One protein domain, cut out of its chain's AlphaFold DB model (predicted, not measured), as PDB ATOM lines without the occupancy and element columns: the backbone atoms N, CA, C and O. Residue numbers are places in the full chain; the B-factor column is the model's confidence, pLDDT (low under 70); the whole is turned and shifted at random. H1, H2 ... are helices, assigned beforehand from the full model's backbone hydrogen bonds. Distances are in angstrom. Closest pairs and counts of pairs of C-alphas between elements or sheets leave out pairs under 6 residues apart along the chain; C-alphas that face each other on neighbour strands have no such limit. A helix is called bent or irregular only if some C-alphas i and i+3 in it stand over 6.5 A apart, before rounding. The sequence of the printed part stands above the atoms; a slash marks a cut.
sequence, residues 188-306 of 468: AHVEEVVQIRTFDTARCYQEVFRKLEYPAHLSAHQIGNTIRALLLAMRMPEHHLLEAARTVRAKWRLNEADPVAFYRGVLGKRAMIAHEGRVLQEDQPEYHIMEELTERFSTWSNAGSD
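What this domain is: This is residues 188 to 306 of the 468 residues of an uncharacterized protein of Phaeomoniella chlamydospora (UniProt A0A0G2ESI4). Three helices, H4, H5 and the arm H6a of a bent helix, pack across one another as a core, with a small group of short helices, H1 to H3, at one end, and the second arm H6b and the long helix H7 at the other. The last part of H7, residues 298 to 306, sticks out from this body. The printed part has 119 residues with seven named helices, H1 to H7 in that order, and no named strand: the class is all helix. It is only just compact, close to loose, with a radius of gyration of the C-alphas of 15.9 A and spans of 49 by 42 by 24 A.

How they stand to each other: Start at H1, residues 188 to 194, which touches H4, residues 220 to 233, about perpendicular at 85 degrees; their closest C-alphas, Val 190 and Thr 226, are 5.9 A apart. Next, H2, residues 196 to 200, touches H3, residues 205 to 211, the closest C-alphas being Phe 199 and Val 208 at 5.7 A. H3 and H4 are apart. H4 touches H5, residues 238 to 251, at a steep tilt of 57 degrees, opposite ways, closest at C-alphas Leu 231 and Leu 241, 6.8 A. H6, residues 259 to 276, was assigned by its hydrogen bonds as one helix but is bent: C-alphas 266 and 269 are 9.4 A apart, and its arms H6a, residues 259 to 266, and H6b, residues 269 to 276, stand at a steep tilt of 64 degrees. H4, the hub, touches H6a the same way at a shallow tilt of 34.7 degrees, only just short of steep; C-alphas Asn 225 and Gly 265 are closest at 4.2 A. H5 touches H6a with residues 241 to 245 alone, closest at C-alphas Leu 242 and Val 266, 6.8 A. H7, residues 285 to 306, touches no helix but is close to H6a, not clearly touching, with closest C-alphas Val 260 and Leu 293 at 8.0 A. Each O i to N i+4 pair is within hydrogen-bond range in H1, H2, H4, H6a and H6b; in H3 it is 2 of 3, in H5 8 of 10 and in H7 17 of 18.

Where its parts are: Find C-alpha 188 at (115.480, 108.804, 113.662), where H1 begins. H4 runs 20.0 A from C-alpha 220 at (129.431, 117.656, 110.369). H5 runs 20.6 A and is irregular, with C-alphas 239 and 242 7.1 A apart. H7 runs 30.2 A to C-alpha 306 at (148.078, 136.020, 117.624).

The domain as a whole: The C-alphas of Arg 203 and Val 279 are the two farthest apart, 50.6 A. The printed part has no cut and no long link. Look for low confidence in residues 270 to 306, under pLDDT 70.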
ATOM      1  N   ALA A 188     114.753 108.806 112.384       94.19
ATOM      2  CA  ALA A 188     115.480 108.804 113.662       94.19
ATOM      3  C   ALA A 188     116.701 109.750 113.700       94.19
ATOM      4  O   ALA A 188     116.905 110.450 114.687       94.19
ATOM      5  N   HIS A 189     117.464 109.849 112.605       93.94
ATOM      6  CA  HIS A 189     118.596 110.782 112.508       93.94
ATOM      7  C   HIS A 189     118.183 112.258 112.587       93.94
ATOM      8  O   HIS A 189     118.967 113.098 113.018       93.94
ATOM      9  N   VAL A 190     116.963 112.596 112.161       96.12
ATOM     10  CA  VAL A 190     116.431 113.960 112.282       96.12
ATOM     11  C   VAL A 190     116.119 114.263 113.738       96.12
ATOM     12  O   VAL A 190     116.478 115.340 114.201       96.12
ATOM     13  N   GLU A 191     115.518 113.324 114.474       95.94
ATOM     14  CA  GLU A 191     115.279 113.510 115.911       95.94
ATOM     15  C   GLU A 191     116.585 113.668 116.687       95.94
ATOM     16  O   GLU A 191     116.683 114.520 117.557       95.94
ATOM     17  N   GLU A 192     117.614 112.915 116.330       95.38
ATOM     18  CA  GLU A 192     118.931 113.011 116.955       95.38
ATOM     19  C   GLU A 192     119.593 114.389 116.782       95.38
ATOM     20  O   GLU A 192     120.257 114.889 117.687       95.38
ATOM     21  N   VAL A 193     119.379 115.044 115.636       95.88
ATOM     22  CA  VAL A 193     119.928 116.382 115.367       95.88
ATOM     23  C   VAL A 193     119.028 117.495 115.915       95.88
ATOM     24  O   VAL A 193     119.524 118.458 116.499       95.88
ATOM     25  N   VAL A 194     117.711 117.401 115.716       94.44
ATOM     26  CA  VAL A 194     116.748 118.463 116.071       94.44
ATOM     27  C   VAL A 194     116.346 118.392 117.543       94.44
ATOM     28  O   VAL A 194     116.100 119.439 118.147       94.44
ATOM     29  N   GLN A 195     116.314 117.184 118.109       95.31
ATOM     30  CA  GLN A 195     115.989 116.873 119.500       95.31
ATOM     31  C   GLN A 195     114.628 117.430 119.926       95.31
ATOM     32  O   GLN A 195     114.531 118.122 120.939       95.31
ATOM     33  N   ILE A 196     113.560 117.157 119.163       94.25
ATOM     34  CA  ILE A 196     112.223 117.712 119.443       94.25
ATOM     35  C   ILE A 196     111.754 117.328 120.851       94.25
ATOM     36  O   ILE A 196     111.198 118.170 121.560       94.25
ATOM     37  N   ARG A 197     112.063 116.113 121.321       93.31
ATOM     38  CA  ARG A 197     111.729 115.672 122.689       93.31
ATOM     39  C   ARG A 197     112.332 116.558 123.784       93.31
ATOM     40  O   ARG A 197     111.728 116.739 124.844       93.31
ATOM     41  N   THR A 198     113.501 117.147 123.537       94.50
ATOM     42  CA  THR A 198     114.140 118.084 124.472       94.50
ATOM     43  C   THR A 198     113.318 119.362 124.631       94.50
ATOM     44  O   THR A 198     113.252 119.919 125.724       94.50
ATOM     45  N   PHE A 199     112.644 119.810 123.570       92.81
ATOM     46  CA  PHE A 199     111.748 120.964 123.627       92.81
ATOM     47  C   PHE A 199     110.438 120.638 124.346       92.81
ATOM     48  O   PHE A 199     109.984 121.454 125.147       92.81
ATOM     49  N   ASP A 200     109.858 119.461 124.091       88.44
ATOM     50  CA  ASP A 200     108.601 119.021 124.717       88.44
ATOM     51  C   ASP A 200     108.723 118.921 126.247       88.44
ATOM     52  O   ASP A 200     107.792 119.245 126.981       88.44
ATOM     53  N   THR A 201     109.890 118.503 126.745       91.31
ATOM     54  CA  THR A 201     110.133 118.277 128.181       91.31
ATOM     55  C   THR A 201     110.749 119.475 128.915       91.31
ATOM     56  O   THR A 201     110.973 119.411 130.128       91.31
ATOM     57  N   ALA A 202     111.062 120.567 128.214       92.38
ATOM     58  CA  ALA A 202     111.659 121.757 128.815       92.38
ATOM     59  C   ALA A 202     110.602 122.638 129.500       92.38
ATOM     60  O   ALA A 202     109.605 123.030 128.897       92.38
ATOM     61  N   ARG A 203     110.856 123.035 130.752       90.00
ATOM     62  CA  ARG A 203     109.958 123.899 131.539       90.00
ATOM     63  C   ARG A 203     109.996 125.347 131.066       90.00
ATOM     64  O   ARG A 203     109.028 126.084 131.227       90.00
ATOM     65  N   CYS A 204     111.131 125.771 130.517       89.94
ATOM     66  CA  CYS A 204     111.315 127.095 129.942       89.94
ATOM     67  C   CYS A 204     112.237 127.047 128.719       89.94
ATOM     68  O   CYS A 204     113.034 126.127 128.542       89.94
ATOM     69  N   TYR A 205     112.172 128.088 127.890       88.88
ATOM     70  CA  TYR A 205     113.002 128.210 126.692       88.88
ATOM     71  C   TYR A 205     114.513 128.154 126.991       88.88
ATOM     72  O   TYR A 205     115.281 127.581 126.222       88.88
ATOM     73  N   GLN A 206     114.959 128.711 128.121       89.12
ATOM     74  CA  GLN A 206     116.368 128.680 128.527       89.12
ATOM     75  C   GLN A 206     116.852 127.255 128.825       89.12
ATOM     76  O   GLN A 206     118.008 126.927 128.564       89.12
ATOM     77  N   GLU A 207     115.973 126.400 129.350       92.06
ATOM     78  CA  GLU A 207     116.291 125.004 129.644       92.06
ATOM     79  C   GLU A 207     116.531 124.202 128.364       92.06
ATOM     80  O   GLU A 207     117.448 123.385 128.340       92.06
ATOM     81  N   VAL A 208     115.800 124.504 127.281       91.31
ATOM     82  CA  VAL A 208     116.045 123.911 125.955       91.31
ATOM     83  C   VAL A 208     117.510 124.083 125.572       91.31
ATOM     84  O   VAL A 208     118.187 123.110 125.270       91.31
ATOM     85  N   PHE A 209     118.041 125.306 125.645       89.25
ATOM     86  CA  PHE A 209     119.429 125.557 125.259       89.25
ATOM     87  C   PHE A 209     120.440 124.776 126.106       89.25
ATOM     88  O   PHE A 209     121.440 124.305 125.572       89.25
ATOM     89  N   ARG A 210     120.174 124.619 127.408       90.81
ATOM     90  CA  ARG A 210     121.056 123.871 128.316       90.81
ATOM     91  C   ARG A 210     121.025 122.367 128.056       90.81
ATOM     92  O   ARG A 210     122.044 121.719 128.260       90.81
ATOM     93  N   LYS A 211     119.875 121.840 127.631       93.88
ATOM     94  CA  LYS A 211     119.658 120.412 127.373       93.88
ATOM     95  C   LYS A 211     119.975 119.974 125.947       93.88
ATOM     96  O   LYS A 211     120.070 118.780 125.718       93.88
ATOM     97  N   LEU A 212     120.094 120.899 124.993       93.44
ATOM     98  CA  LEU A 212     120.518 120.545 123.640       93.44
ATOM     99  C   LEU A 212     121.934 119.969 123.676       93.44
ATOM    100  O   LEU A 212     122.861 120.612 124.186       93.44
ATOM    101  N   GLU A 213     122.083 118.787 123.093       94.00
ATOM    102  CA  GLU A 213     123.345 118.062 122.988       94.00
ATOM    103  C   GLU A 213     123.894 118.130 121.562       94.00
ATOM    104  O   GLU A 213     123.150 118.258 120.590       94.00
ATOM    105  N   TYR A 214     125.215 118.071 121.423       93.12
ATOM    106  CA  TYR A 214     125.839 117.934 120.114       93.12
ATOM    107  C   TYR A 214     125.866 116.443 119.723       93.12
ATOM    108  O   TYR A 214     126.364 115.639 120.515       93.12
ATOM    109  N   PRO A 215     125.367 116.040 118.536       93.38
ATOM    110  CA  PRO A 215     125.353 114.637 118.119       93.38
ATOM    111  C   PRO A 215     126.758 114.185 117.685       93.38
ATOM    112  O   PRO A 215     127.076 114.126 116.497       93.38
ATOM    113  N   ALA A 216     127.618 113.898 118.665       92.62
ATOM    114  CA  ALA A 216     129.063 113.725 118.485       92.62
ATOM    115  C   ALA A 216     129.475 112.552 117.577       92.62
ATOM    116  O   ALA A 216     130.563 112.565 117.005       92.62
ATOM    117  N   HIS A 217     128.623 111.540 117.422       94.00
ATOM    118  CA  HIS A 217     128.857 110.394 116.538       94.00
ATOM    119  C   HIS A 217     128.520 110.678 115.067       94.00
ATOM    120  O   HIS A 217     128.861 109.869 114.203       94.00
ATOM    121  N   LEU A 218     127.861 111.801 114.758       95.31
ATOM    122  CA  LEU A 218     127.601 112.228 113.387       95.31
ATOM    123  C   LEU A 218     128.703 113.174 112.911       95.31
ATOM    124  O   LEU A 218     129.066 114.142 113.577       95.31
ATOM    125  N   SER A 219     129.196 112.949 111.695       95.75
ATOM    126  CA  SER A 219     130.064 113.929 111.041       95.75
ATOM    127  C   SER A 219     129.299 115.223 110.746       95.75
ATOM    128  O   SER A 219     128.105 115.203 110.440       95.75
ATOM    129  N   ALA A 220     130.003 116.357 110.730       95.75
ATOM    130  CA  ALA A 220     129.431 117.656 110.369       95.75
ATOM    131  C   ALA A 220     128.645 117.620 109.041       95.75
ATOM    132  O   ALA A 220     127.554 118.181 108.947       95.75
ATOM    133  N   HIS A 221     129.149 116.890 108.039       96.00
ATOM    134  CA  HIS A 221     128.460 116.683 106.762       96.00
ATOM    135  C   HIS A 221     127.150 115.895 106.906       96.00
ATOM    136  O   HIS A 221     126.153 116.250 106.275       96.00
ATOM    137  N   GLN A 222     127.118 114.841 107.731       96.38
ATOM    138  CA  GLN A 222     125.878 114.110 108.025       96.38
ATOM    139  C   GLN A 222     124.862 115.014 108.724       96.38
ATOM    140  O   GLN A 222     123.713 115.049 108.294       96.38
ATOM    141  N   ILE A 223     125.290 115.801 109.717       97.12
ATOM    142  CA  ILE A 223     124.428 116.780 110.396       97.12
ATOM    143  C   ILE A 223     123.849 117.768 109.372       97.12
ATOM    144  O   ILE A 223     122.635 117.964 109.314       97.12
ATOM    145  N   GLY A 224     124.692 118.344 108.510       96.94
ATOM    146  CA  GLY A 224     124.259 119.268 107.460       96.94
ATOM    147  C   GLY A 224     123.253 118.651 106.485       96.94
ATOM    148  O   GLY A 224     122.234 119.266 106.169       96.94
ATOM    149  N   ASN A 225     123.486 117.408 106.055       97.00
ATOM    150  CA  ASN A 225     122.565 116.682 105.180       97.00
ATOM    151  C   ASN A 225     121.227 116.360 105.871       97.00
ATOM    152  O   ASN A 225     120.175 116.439 105.238       97.00
ATOM    153  N   THR A 226     121.242 116.056 107.171       97.31
ATOM    154  CA  THR A 226     120.021 115.880 107.971       97.31
ATOM    155  C   THR A 226     119.218 117.180 108.050       97.31
ATOM    156  O   THR A 226     118.010 117.166 107.809       97.31
ATOM    157  N   ILE A 227     119.879 118.317 108.307       97.44
ATOM    158  CA  ILE A 227     119.230 119.639 108.303       97.44
ATOM    159  C   ILE A 227     118.646 119.959 106.925       97.44
ATOM    160  O   ILE A 227     117.504 120.410 106.841       97.44
ATOM    161  N   ARG A 228     119.368 119.670 105.836       96.94
ATOM    162  CA  ARG A 228     118.838 119.810 104.471       96.94
ATOM    163  C   ARG A 228     117.551 119.018 104.281       96.94
ATOM    164  O   ARG A 228     116.564 119.568 103.804       96.94
ATOM    165  N   ALA A 229     117.574 117.734 104.638       96.94
ATOM    166  CA  ALA A 229     116.436 116.844 104.464       96.94
ATOM    167  C   ALA A 229     115.211 117.360 105.236       96.94
ATOM    168  O   ALA A 229     114.117 117.422 104.681       96.94
ATOM    169  N   LEU A 230     115.413 117.816 106.476       97.44
ATOM    170  CA  LEU A 230     114.375 118.464 107.275       97.44
ATOM    171  C   LEU A 230     113.808 119.719 106.595       97.44
ATOM    172  O   LEU A 230     112.594 119.836 106.444       97.44
ATOM    173  N   LEU A 231     114.665 120.656 106.183       97.38
ATOM    174  CA  LEU A 231     114.225 121.913 105.573       97.38
ATOM    175  C   LEU A 231     113.447 121.666 104.270       97.38
ATOM    176  O   LEU A 231     112.390 122.263 104.061       97.38
ATOM    177  N   LEU A 232     113.911 120.734 103.433       96.69
ATOM    178  CA  LEU A 232     113.204 120.324 102.217       96.69
ATOM    179  C   LEU A 232     111.856 119.659 102.527       96.69
ATOM    180  O   LEU A 232     110.865 119.944 101.854       96.69
ATOM    181  N   ALA A 233     111.776 118.823 103.568       96.94
ATOM    182  CA  ALA A 233     110.515 118.227 104.010       96.94
ATOM    183  C   ALA A 233     109.506 119.281 104.500       96.94
ATOM    184  O   ALA A 233     108.294 119.117 104.327       96.94
ATOM    185  N   MET A 234     110.001 120.391 105.052       97.19
ATOM    186  CA  MET A 234     109.215 121.575 105.414       97.19
ATOM    187  C   MET A 234     108.974 122.525 104.228       97.19
ATOM    188  O   MET A 234     108.539 123.661 104.416       97.19
ATOM    189  N   ARG A 235     109.228 122.060 102.996       97.62
ATOM    190  CA  ARG A 235     109.024 122.791 101.736       97.62
ATOM    191  C   ARG A 235     109.814 124.100 101.647       97.62
ATOM    192  O   ARG A 235     109.381 125.028 100.973       97.62
ATOM    193  N   MET A 236     110.965 124.178 102.314       97.38
ATOM    194  CA  MET A 236     111.884 125.302 102.155       97.38
ATOM    195  C   MET A 236     112.438 125.324 100.717       97.38
ATOM    196  O   MET A 236     112.977 124.303 100.274       97.38
ATOM    197  N   PRO A 237     112.358 126.454  99.991       96.75
ATOM    198  CA  PRO A 237     113.019 126.611  98.699       96.75
ATOM    199  C   PRO A 237     114.541 126.440  98.802       96.75
ATOM    200  O   PRO A 237     115.157 126.846  99.787       96.75
ATOM    201  N   GLU A 238     115.172 125.878  97.763       94.75
ATOM    202  CA  GLU A 238     116.606 125.541  97.806       94.75
ATOM    203  C   GLU A 238     117.514 126.751  98.084       94.75
ATOM    204  O   GLU A 238     118.472 126.638  98.849       94.75
ATOM    205  N   HIS A 239     117.180 127.922  97.538       94.69
ATOM    206  CA  HIS A 239     117.961 129.152  97.707       94.69
ATOM    207  C   HIS A 239     117.910 129.733  99.134       94.69
ATOM    208  O   HIS A 239     118.759 130.542  99.496       94.69
ATOM    209  N   HIS A 240     116.974 129.288  99.981       96.94
ATOM    210  CA  HIS A 240     116.898 129.677 101.397       96.94
ATOM    211  C   HIS A 240     117.563 128.675 102.346       96.94
ATOM    212  O   HIS A 240     117.725 128.975 103.531       96.94
ATOM    213  N   LEU A 241     117.965 127.493 101.860       96.56
ATOM    214  CA  LEU A 241     118.499 126.422 102.711       96.56
ATOM    215  C   LEU A 241     119.739 126.854 103.485       96.56
ATOM    216  O   LEU A 241     119.849 126.568 104.675       96.56
ATOM    217  N   LEU A 242     120.666 127.545 102.819       95.81
ATOM    218  CA  LEU A 242     121.922 127.955 103.434       95.81
ATOM    219  C   LEU A 242     121.693 128.945 104.577       95.81
ATOM    220  O   LEU A 242     122.281 128.804 105.648       95.81
ATOM    221  N   GLU A 243     120.806 129.914 104.367       96.31
ATOM    222  CA  GLU A 243     120.494 130.923 105.373       96.31
ATOM    223  C   GLU A 243     119.768 130.312 106.575       96.31
ATOM    224  O   GLU A 243     120.170 130.525 107.719       96.31
ATOM    225  N   ALA A 244     118.774 129.455 106.332       97.19
ATOM    226  CA  ALA A 244     118.105 128.723 107.401       97.19
ATOM    227  C   ALA A 244     119.091 127.840 108.186       97.19
ATOM    228  O   ALA A 244     119.076 127.820 109.421       97.19
ATOM    229  N   ALA A 245     119.998 127.150 107.490       96.88
ATOM    230  CA  ALA A 245     120.990 126.289 108.117       96.88
ATOM    231  C   ALA A 245     122.023 127.063 108.947       96.88
ATOM    232  O   ALA A 245     122.430 126.566 109.996       96.88
ATOM    233  N   ARG A 246     122.420 128.279 108.542       95.31
ATOM    234  CA  ARG A 246     123.268 129.166 109.363       95.31
ATOM    235  C   ARG A 246     122.605 129.481 110.695       95.31
ATOM    236  O   ARG A 246     123.226 129.323 111.747       95.31
ATOM    237  N   THR A 247     121.338 129.885 110.652       94.56
ATOM    238  CA  THR A 247     120.564 130.205 111.853       94.56
ATOM    239  C   THR A 247     120.403 128.983 112.751       94.56
ATOM    240  O   THR A 247     120.605 129.085 113.961       94.56
ATOM    241  N   VAL A 248     120.088 127.817 112.173       95.25
ATOM    242  CA  VAL A 248     120.019 126.556 112.919       95.25
ATOM    243  C   VAL A 248     121.371 126.256 113.553       95.25
ATOM    244  O   VAL A 248     121.431 126.132 114.769       95.25
ATOM    245  N   ARG A 249     122.472 126.242 112.795       94.75
ATOM    246  CA  ARG A 249     123.808 125.932 113.327       94.75
ATOM    247  C   ARG A 249     124.172 126.809 114.524       94.75
ATOM    248  O   ARG A 249     124.528 126.289 115.583       94.75
ATOM    249  N   ALA A 250     123.996 128.123 114.372       92.06
ATOM    250  CA  ALA A 250     124.304 129.102 115.407       92.06
ATOM    251  C   ALA A 250     123.455 128.919 116.676       92.06
ATOM    252  O   ALA A 250     123.943 129.148 117.785       92.06
ATOM    253  N   LYS A 251     122.187 128.506 116.534       91.88
ATOM    254  CA  LYS A 251     121.216 128.435 117.637       91.88
ATOM    255  C   LYS A 251     120.991 127.008 118.164       91.88
ATOM    256  O   LYS A 251     120.408 126.868 119.231       91.88
ATOM    257  N   TRP A 252     121.466 125.952 117.511       91.00
ATOM    258  CA  TRP A 252     121.286 124.551 117.942       91.00
ATOM    259  C   TRP A 252     122.539 123.916 118.560       91.00
ATOM    260  O   TRP A 252     122.641 122.699 118.624       91.00
ATOM    261  N   ARG A 253     123.511 124.727 119.009       87.81
ATOM    262  CA  ARG A 253     124.815 124.254 119.529       87.81
ATOM    263  C   ARG A 253     125.602 123.388 118.533       87.81
ATOM    264  O   ARG A 253     126.493 122.649 118.920       87.81
ATOM    265  N   LEU A 254     125.359 123.551 117.233       90.00
ATOM    266  CA  LEU A 254     126.098 122.840 116.180       90.00
ATOM    267  C   LEU A 254     127.353 123.611 115.737       90.00
ATOM    268  O   LEU A 254     127.893 123.365 114.662       90.00
ATOM    269  N   ASN A 255     127.813 124.575 116.538       83.75
ATOM    270  CA  ASN A 255     129.013 125.358 116.239       83.75
ATOM    271  C   ASN A 255     130.299 124.527 116.350       83.75
ATOM    272  O   ASN A 255     131.301 124.909 115.756       83.75
ATOM    273  N   GLU A 256     130.246 123.399 117.062       83.19
ATOM    274  CA  GLU A 256     131.337 122.423 117.183       83.19
ATOM    275  C   GLU A 256     131.565 121.638 115.881       83.19
ATOM    276  O   GLU A 256     132.661 121.141 115.635       83.19
ATOM    277  N   ALA A 257     130.556 121.566 115.006       84.12
ATOM    278  CA  ALA A 257     130.701 120.953 113.695       84.12
ATOM    279  C   ALA A 257     131.602 121.800 112.789       84.12
ATOM    280  O   ALA A 257     131.420 123.025 112.708       84.12
ATOM    281  N   ASP A 258     132.477 121.133 112.025       93.69
ATOM    282  CA  ASP A 258     133.226 121.757 110.933       93.69
ATOM    283  C   ASP A 258     132.253 122.489 109.984       93.69
ATOM    284  O   ASP A 258     131.414 121.847 109.337       93.69
ATOM    285  N   PRO A 259     132.310 123.829 109.912       92.81
ATOM    286  CA  PRO A 259     131.344 124.622 109.163       92.81
ATOM    287  C   PRO A 259     131.352 124.283 107.675       92.81
ATOM    288  O   PRO A 259     130.289 124.245 107.058       92.81
ATOM    289  N   VAL A 260     132.523 123.998 107.098       93.50
ATOM    290  CA  VAL A 260     132.648 123.692 105.668       93.50
ATOM    291  C   VAL A 260     131.960 122.366 105.348       93.50
ATOM    292  O   VAL A 260     131.103 122.317 104.461       93.50
ATOM    293  N   ALA A 261     132.267 121.295 106.083       95.12
ATOM    294  CA  ALA A 261     131.602 120.007 105.925       95.12
ATOM    295  C   ALA A 261     130.094 120.101 106.192       95.12
ATOM    296  O   ALA A 261     129.314 119.531 105.427       95.12
ATOM    297  N   PHE A 262     129.674 120.856 107.215       96.12
ATOM    298  CA  PHE A 262     128.261 121.101 107.505       96.12
ATOM    299  C   PHE A 262     127.540 121.750 106.319       96.12
ATOM    300  O   PHE A 262     126.566 121.188 105.818       96.12
ATOM    301  N   TYR A 263     128.026 122.886 105.807       95.12
ATOM    302  CA  TYR A 263     127.361 123.573 104.694       95.12
ATOM    303  C   TYR A 263     127.426 122.777 103.384       95.12
ATOM    304  O   TYR A 263     126.460 122.793 102.622       95.12
ATOM    305  N   ARG A 264     128.488 121.993 103.144       93.94
ATOM    306  CA  ARG A 264     128.521 121.019 102.035       93.94
ATOM    307  C   ARG A 264     127.411 119.978 102.157       93.94
ATOM    308  O   ARG A 264     126.746 119.682 101.166       93.94
ATOM    309  N   GLY A 265     127.165 119.471 103.365       96.38
ATOM    310  CA  GLY A 265     126.028 118.592 103.641       96.38
ATOM    311  C   GLY A 265     124.684 119.273 103.359       96.38
ATOM    312  O   GLY A 265     123.806 118.668 102.745       96.38
ATOM    313  N   VAL A 266     124.547 120.549 103.742       96.12
ATOM    314  CA  VAL A 266     123.325 121.346 103.530       96.12
ATOM    315  C   VAL A 266     123.022 121.571 102.047       96.12
ATOM    316  O   VAL A 266     121.876 121.457 101.624       96.12
ATOM    317  N   LEU A 267     124.033 121.899 101.243       93.88
ATOM    318  CA  LEU A 267     123.865 122.186  99.815       93.88
ATOM    319  C   LEU A 267     123.784 120.895  98.976       93.88
ATOM    320  O   LEU A 267     123.090 120.824  97.957       93.88
ATOM    321  N   GLY A 268     124.448 119.835  99.436       90.00
ATOM    322  CA  GLY A 268     124.542 118.550  98.760       90.00
ATOM    323  C   GLY A 268     125.343 118.585  97.453       90.00
ATOM    324  O   GLY A 268     125.771 119.624  96.955       90.00
ATOM    325  N   LYS A 269     125.522 117.404  96.847       77.88
ATOM    326  CA  LYS A 269     126.389 117.219  95.666       77.88
ATOM    327  C   LYS A 269     125.944 118.000  94.420       77.88
ATOM    328  O   LYS A 269     126.779 118.404  93.625       77.88
ATOM    329  N   ARG A 270     124.634 118.196  94.218       63.78
ATOM    330  CA  ARG A 270     124.096 118.862  93.013       63.78
ATOM    331  C   ARG A 270     124.375 120.362  92.987       63.78
ATOM    332  O   ARG A 270     124.738 120.871  91.933       63.78
ATOM    333  N   ALA A 271     124.247 121.034  94.130       60.50
ATOM    334  CA  ALA A 271     124.614 122.439  94.250       60.50
ATOM    335  C   ALA A 271     126.119 122.616  94.018       60.50
ATOM    336  O   ALA A 271     126.516 123.505  93.281       60.50
ATOM    337  N   MET A 272     126.945 121.693  94.529       55.56
ATOM    338  CA  MET A 272     128.381 121.699  94.242       55.56
ATOM    339  C   MET A 272     128.699 121.551  92.752       55.56
ATOM    340  O   MET A 272     129.496 122.321  92.253       55.56
ATOM    341  N   ILE A 273     128.046 120.656  92.005       50.62
ATOM    342  CA  ILE A 273     128.310 120.505  90.557       50.62
ATOM    343  C   ILE A 273     127.835 121.731  89.758       50.62
ATOM    344  O   ILE A 273     128.490 122.132  88.798       50.62
ATOM    345  N   ALA A 274     126.724 122.362  90.153       51.19
ATOM    346  CA  ALA A 274     126.289 123.628  89.559       51.19
ATOM    347  C   ALA A 274     127.242 124.798  89.890       51.19
ATOM    348  O   ALA A 274     127.357 125.720  89.084       51.19
ATOM    349  N   HIS A 275     127.936 124.728  91.031       40.72
ATOM    350  CA  HIS A 275     128.944 125.690  91.490       40.72
ATOM    351  C   HIS A 275     130.375 125.405  90.994       40.72
ATOM    352  O   HIS A 275     131.162 126.333  90.890       40.72
ATOM    353  N   GLU A 276     130.727 124.155  90.685       45.19
ATOM    354  CA  GLU A 276     132.055 123.742  90.199       45.19
ATOM    355  C   GLU A 276     132.106 123.666  88.661       45.19
ATOM    356  O   GLU A 276     133.166 123.829  88.066       45.19
ATOM    357  N   GLY A 277     130.964 123.434  87.997       38.78
ATOM    358  CA  GLY A 277     130.851 123.351  86.533       38.78
ATOM    359  C   GLY A 277     130.493 124.668  85.834       38.78
ATOM    360  O   GLY A 277     130.597 124.770  84.612       38.78
ATOM    361  N   ARG A 278     130.083 125.688  86.592       39.12
ATOM    362  CA  ARG A 278     130.114 127.087  86.160       39.12
ATOM    363  C   ARG A 278     131.274 127.708  86.910       39.12
ATOM    364  O   ARG A 278     131.274 127.641  88.133       39.12
ATOM    365  N   VAL A 279     132.236 128.305  86.202       37.09
ATOM    366  CA  VAL A 279     133.095 129.324  86.818       37.09
ATOM    367  C   VAL A 279     132.133 130.247  87.547       37.09
ATOM    368  O   VAL A 279     131.256 130.837  86.910       37.09
ATOM    369  N   LEU A 280     132.196 130.238  88.874       39.59
ATOM    370  CA  LEU A 280     131.438 131.163  89.682       39.59
ATOM    371  C   LEU A 280     131.860 132.547  89.196       39.59
ATOM    372  O   LEU A 280     133.015 132.938  89.332       39.59
ATOM    373  N   GLN A 281     130.947 133.210  88.495       40.19
ATOM    374  CA  GLN A 281     131.086 134.621  88.201       40.19
ATOM    375  C   GLN A 281     131.197 135.314  89.565       40.19
ATOM    376  O   GLN A 281     130.388 135.017  90.449       40.19
ATOM    377  N   GLU A 282     132.243 136.127  89.761       43.16
ATOM    378  CA  GLU A 282     132.561 136.788  91.041       43.16
ATOM    379  C   GLU A 282     131.327 137.475  91.643       43.16
ATOM    380  O   GLU A 282     131.162 137.508  92.849       43.16
ATOM    381  N   ASP A 283     130.400 137.916  90.806       41.66
ATOM    382  CA  ASP A 283     129.140 138.575  91.120       41.66
ATOM    383  C   ASP A 283     128.034 137.685  91.741       41.66
ATOM    384  O   ASP A 283     126.977 138.204  92.112       41.66
ATOM    385  N   GLN A 284     128.235 136.370  91.915       40.38
ATOM    386  CA  GLN A 284     127.255 135.492  92.577       40.38
ATOM    387  C   GLN A 284     127.467 135.429  94.108       40.38
ATOM    388  O   GLN A 284     128.571 135.134  94.577       40.38
ATOM    389  N   PRO A 285     126.416 135.629  94.928       45.56
ATOM    390  CA  PRO A 285     126.542 135.723  96.384       45.56
ATOM    391  C   PRO A 285     127.092 134.448  97.042       45.56
ATOM    392  O   PRO A 285     127.724 134.533  98.091       45.56
ATOM    393  N   GLU A 286     126.905 133.270  96.445       50.22
ATOM    394  CA  GLU A 286     127.401 131.987  96.954       50.22
ATOM    395  C   GLU A 286     128.918 131.804  96.774       50.22
ATOM    396  O   GLU A 286     129.541 131.134  97.600       50.22
ATOM    397  N   TYR A 287     129.523 132.432  95.753       46.25
ATOM    398  CA  TYR A 287     130.981 132.466  95.570       46.25
ATOM    399  C   TYR A 287     131.631 133.277  96.673       46.25
ATOM    400  O   TYR A 287     132.462 132.756  97.412       46.25
ATOM    401  N   HIS A 288     131.139 134.500  96.869       51.97
ATOM    402  CA  HIS A 288     131.568 135.347  97.967       51.97
ATOM    403  C   HIS A 288     131.319 134.702  99.322       51.97
ATOM    404  O   HIS A 288     132.078 134.956 100.232       51.97
ATOM    405  N   ILE A 289     130.311 133.843  99.489       56.44
ATOM    406  CA  ILE A 289     130.125 133.097 100.736       56.44
ATOM    407  C   ILE A 289     131.206 132.030 100.921       56.44
ATOM    408  O   ILE A 289     131.700 131.875 102.031       56.44
ATOM    409  N   MET A 290     131.552 131.261  99.890       52.34
ATOM    410  CA  MET A 290     132.595 130.236 100.008       52.34
ATOM    411  C   MET A 290     133.985 130.861 100.147       52.34
ATOM    412  O   MET A 290     134.797 130.354 100.918       52.34
ATOM    413  N   GLU A 291     134.229 131.977  99.469       56.25
ATOM    414  CA  GLU A 291     135.438 132.788  99.583       56.25
ATOM    415  C   GLU A 291     135.492 133.514 100.935       56.25
ATOM    416  O   GLU A 291     136.460 133.323 101.652       56.25
ATOM    417  N   GLU A 292     134.422 134.188 101.381       56.72
ATOM    418  CA  GLU A 292     134.300 134.800 102.719       56.72
ATOM    419  C   GLU A 292     134.445 133.744 103.816       56.72
ATOM    420  O   GLU A 292     135.085 134.008 104.825       56.72
ATOM    421  N   LEU A 293     133.885 132.539 103.656       49.91
ATOM    422  CA  LEU A 293     134.105 131.445 104.602       49.91
ATOM    423  C   LEU A 293     135.586 131.047 104.593       49.91
ATOM    424  O   LEU A 293     136.205 131.020 105.649       49.91
ATOM    425  N   THR A 294     136.184 130.808 103.428       52.34
ATOM    426  CA  THR A 294     137.599 130.408 103.306       52.34
ATOM    427  C   THR A 294     138.563 131.485 103.838       52.34
ATOM    428  O   THR A 294     139.517 131.169 104.554       52.34
ATOM    429  N   GLU A 295     138.282 132.761 103.578       55.28
ATOM    430  CA  GLU A 295     139.045 133.943 103.991       55.28
ATOM    431  C   GLU A 295     138.843 134.261 105.483       55.28
ATOM    432  O   GLU A 295     139.801 134.497 106.224       55.28
ATOM    433  N   ARG A 296     137.605 134.171 105.994       48.41
ATOM    434  CA  ARG A 296     137.331 134.294 107.436       48.41
ATOM    435  C   ARG A 296     137.934 133.153 108.239       48.41
ATOM    436  O   ARG A 296     138.383 133.399 109.350       48.41
ATOM    437  N   PHE A 297     137.995 131.928 107.714       51.81
ATOM    438  CA  PHE A 297     138.629 130.811 108.426       51.81
ATOM    439  C   PHE A 297     140.149 130.925 108.468       51.81
ATOM    440  O   PHE A 297     140.748 130.664 109.512       51.81
ATOM    441  N   SER A 298     140.772 131.364 107.377       44.03
ATOM    442  CA  SER A 298     142.216 131.619 107.357       44.03
ATOM    443  C   SER A 298     142.596 132.785 108.283       44.03
ATOM    444  O   SER A 298     143.577 132.683 109.016       44.03
ATOM    445  N   THR A 299     141.775 133.834 108.373       45.97
ATOM    446  CA  THR A 299     141.991 134.932 109.335       45.97
ATOM    447  C   THR A 299     141.673 134.561 110.787       45.97
ATOM    448  O   THR A 299     142.424 134.963 111.670       45.97
ATOM    449  N   TRP A 300     140.643 133.753 111.077       38.62
ATOM    450  CA  TRP A 300     140.348 133.281 112.445       38.62
ATOM    451  C   TRP A 300     141.419 132.338 112.997       38.62
ATOM    452  O   TRP A 300     141.793 132.454 114.163       38.62
ATOM    453  N   SER A 301     141.936 131.429 112.164       41.69
ATOM    454  CA  SER A 301     143.026 130.529 112.556       41.69
ATOM    455  C   SER A 301     144.292 131.308 112.919       41.69
ATOM    456  O   SER A 301     144.968 130.955 113.882       41.69
ATOM    457  N   ASN A 302     144.580 132.394 112.196       43.09
ATOM    458  CA  ASN A 302     145.742 133.246 112.456       43.09
ATOM    459  C   ASN A 302     145.508 134.188 113.655       43.09
ATOM    460  O   ASN A 302     146.365 134.301 114.527       43.09
ATOM    461  N   ALA A 303     144.318 134.787 113.771       41.34
ATOM    462  CA  ALA A 303     143.969 135.694 114.867       41.34
ATOM    463  C   ALA A 303     143.884 134.985 116.229       41.34
ATOM    464  O   ALA A 303     144.247 135.573 117.245       41.34
ATOM    465  N   GLY A 304     143.447 133.721 116.269       37.97
ATOM    466  CA  GLY A 304     143.458 132.913 117.492       37.97
ATOM    467  C   GLY A 304     144.876 132.613 117.996       37.97
ATOM    468  O   GLY A 304     145.108 132.607 119.203       37.97
ATOM    469  N   SER A 305     145.835 132.424 117.082       45.06
ATOM    470  CA  SER A 305     147.255 132.259 117.423       45.06
ATOM    471  C   SER A 305     147.906 133.573 117.875       45.06
ATOM    472  O   SER A 305     148.689 133.568 118.823       45.06
ATOM    473  N   ASP A 306     147.539 134.702 117.264       40.00
ATOM    474  CA  ASP A 306     148.078 136.020 117.624       40.00
ATOM    475  C   ASP A 306     147.498 136.573 118.934       40.00
ATOM    476  O   ASP A 306     148.239 137.151 119.728       40.00
TER     477      ASP A 306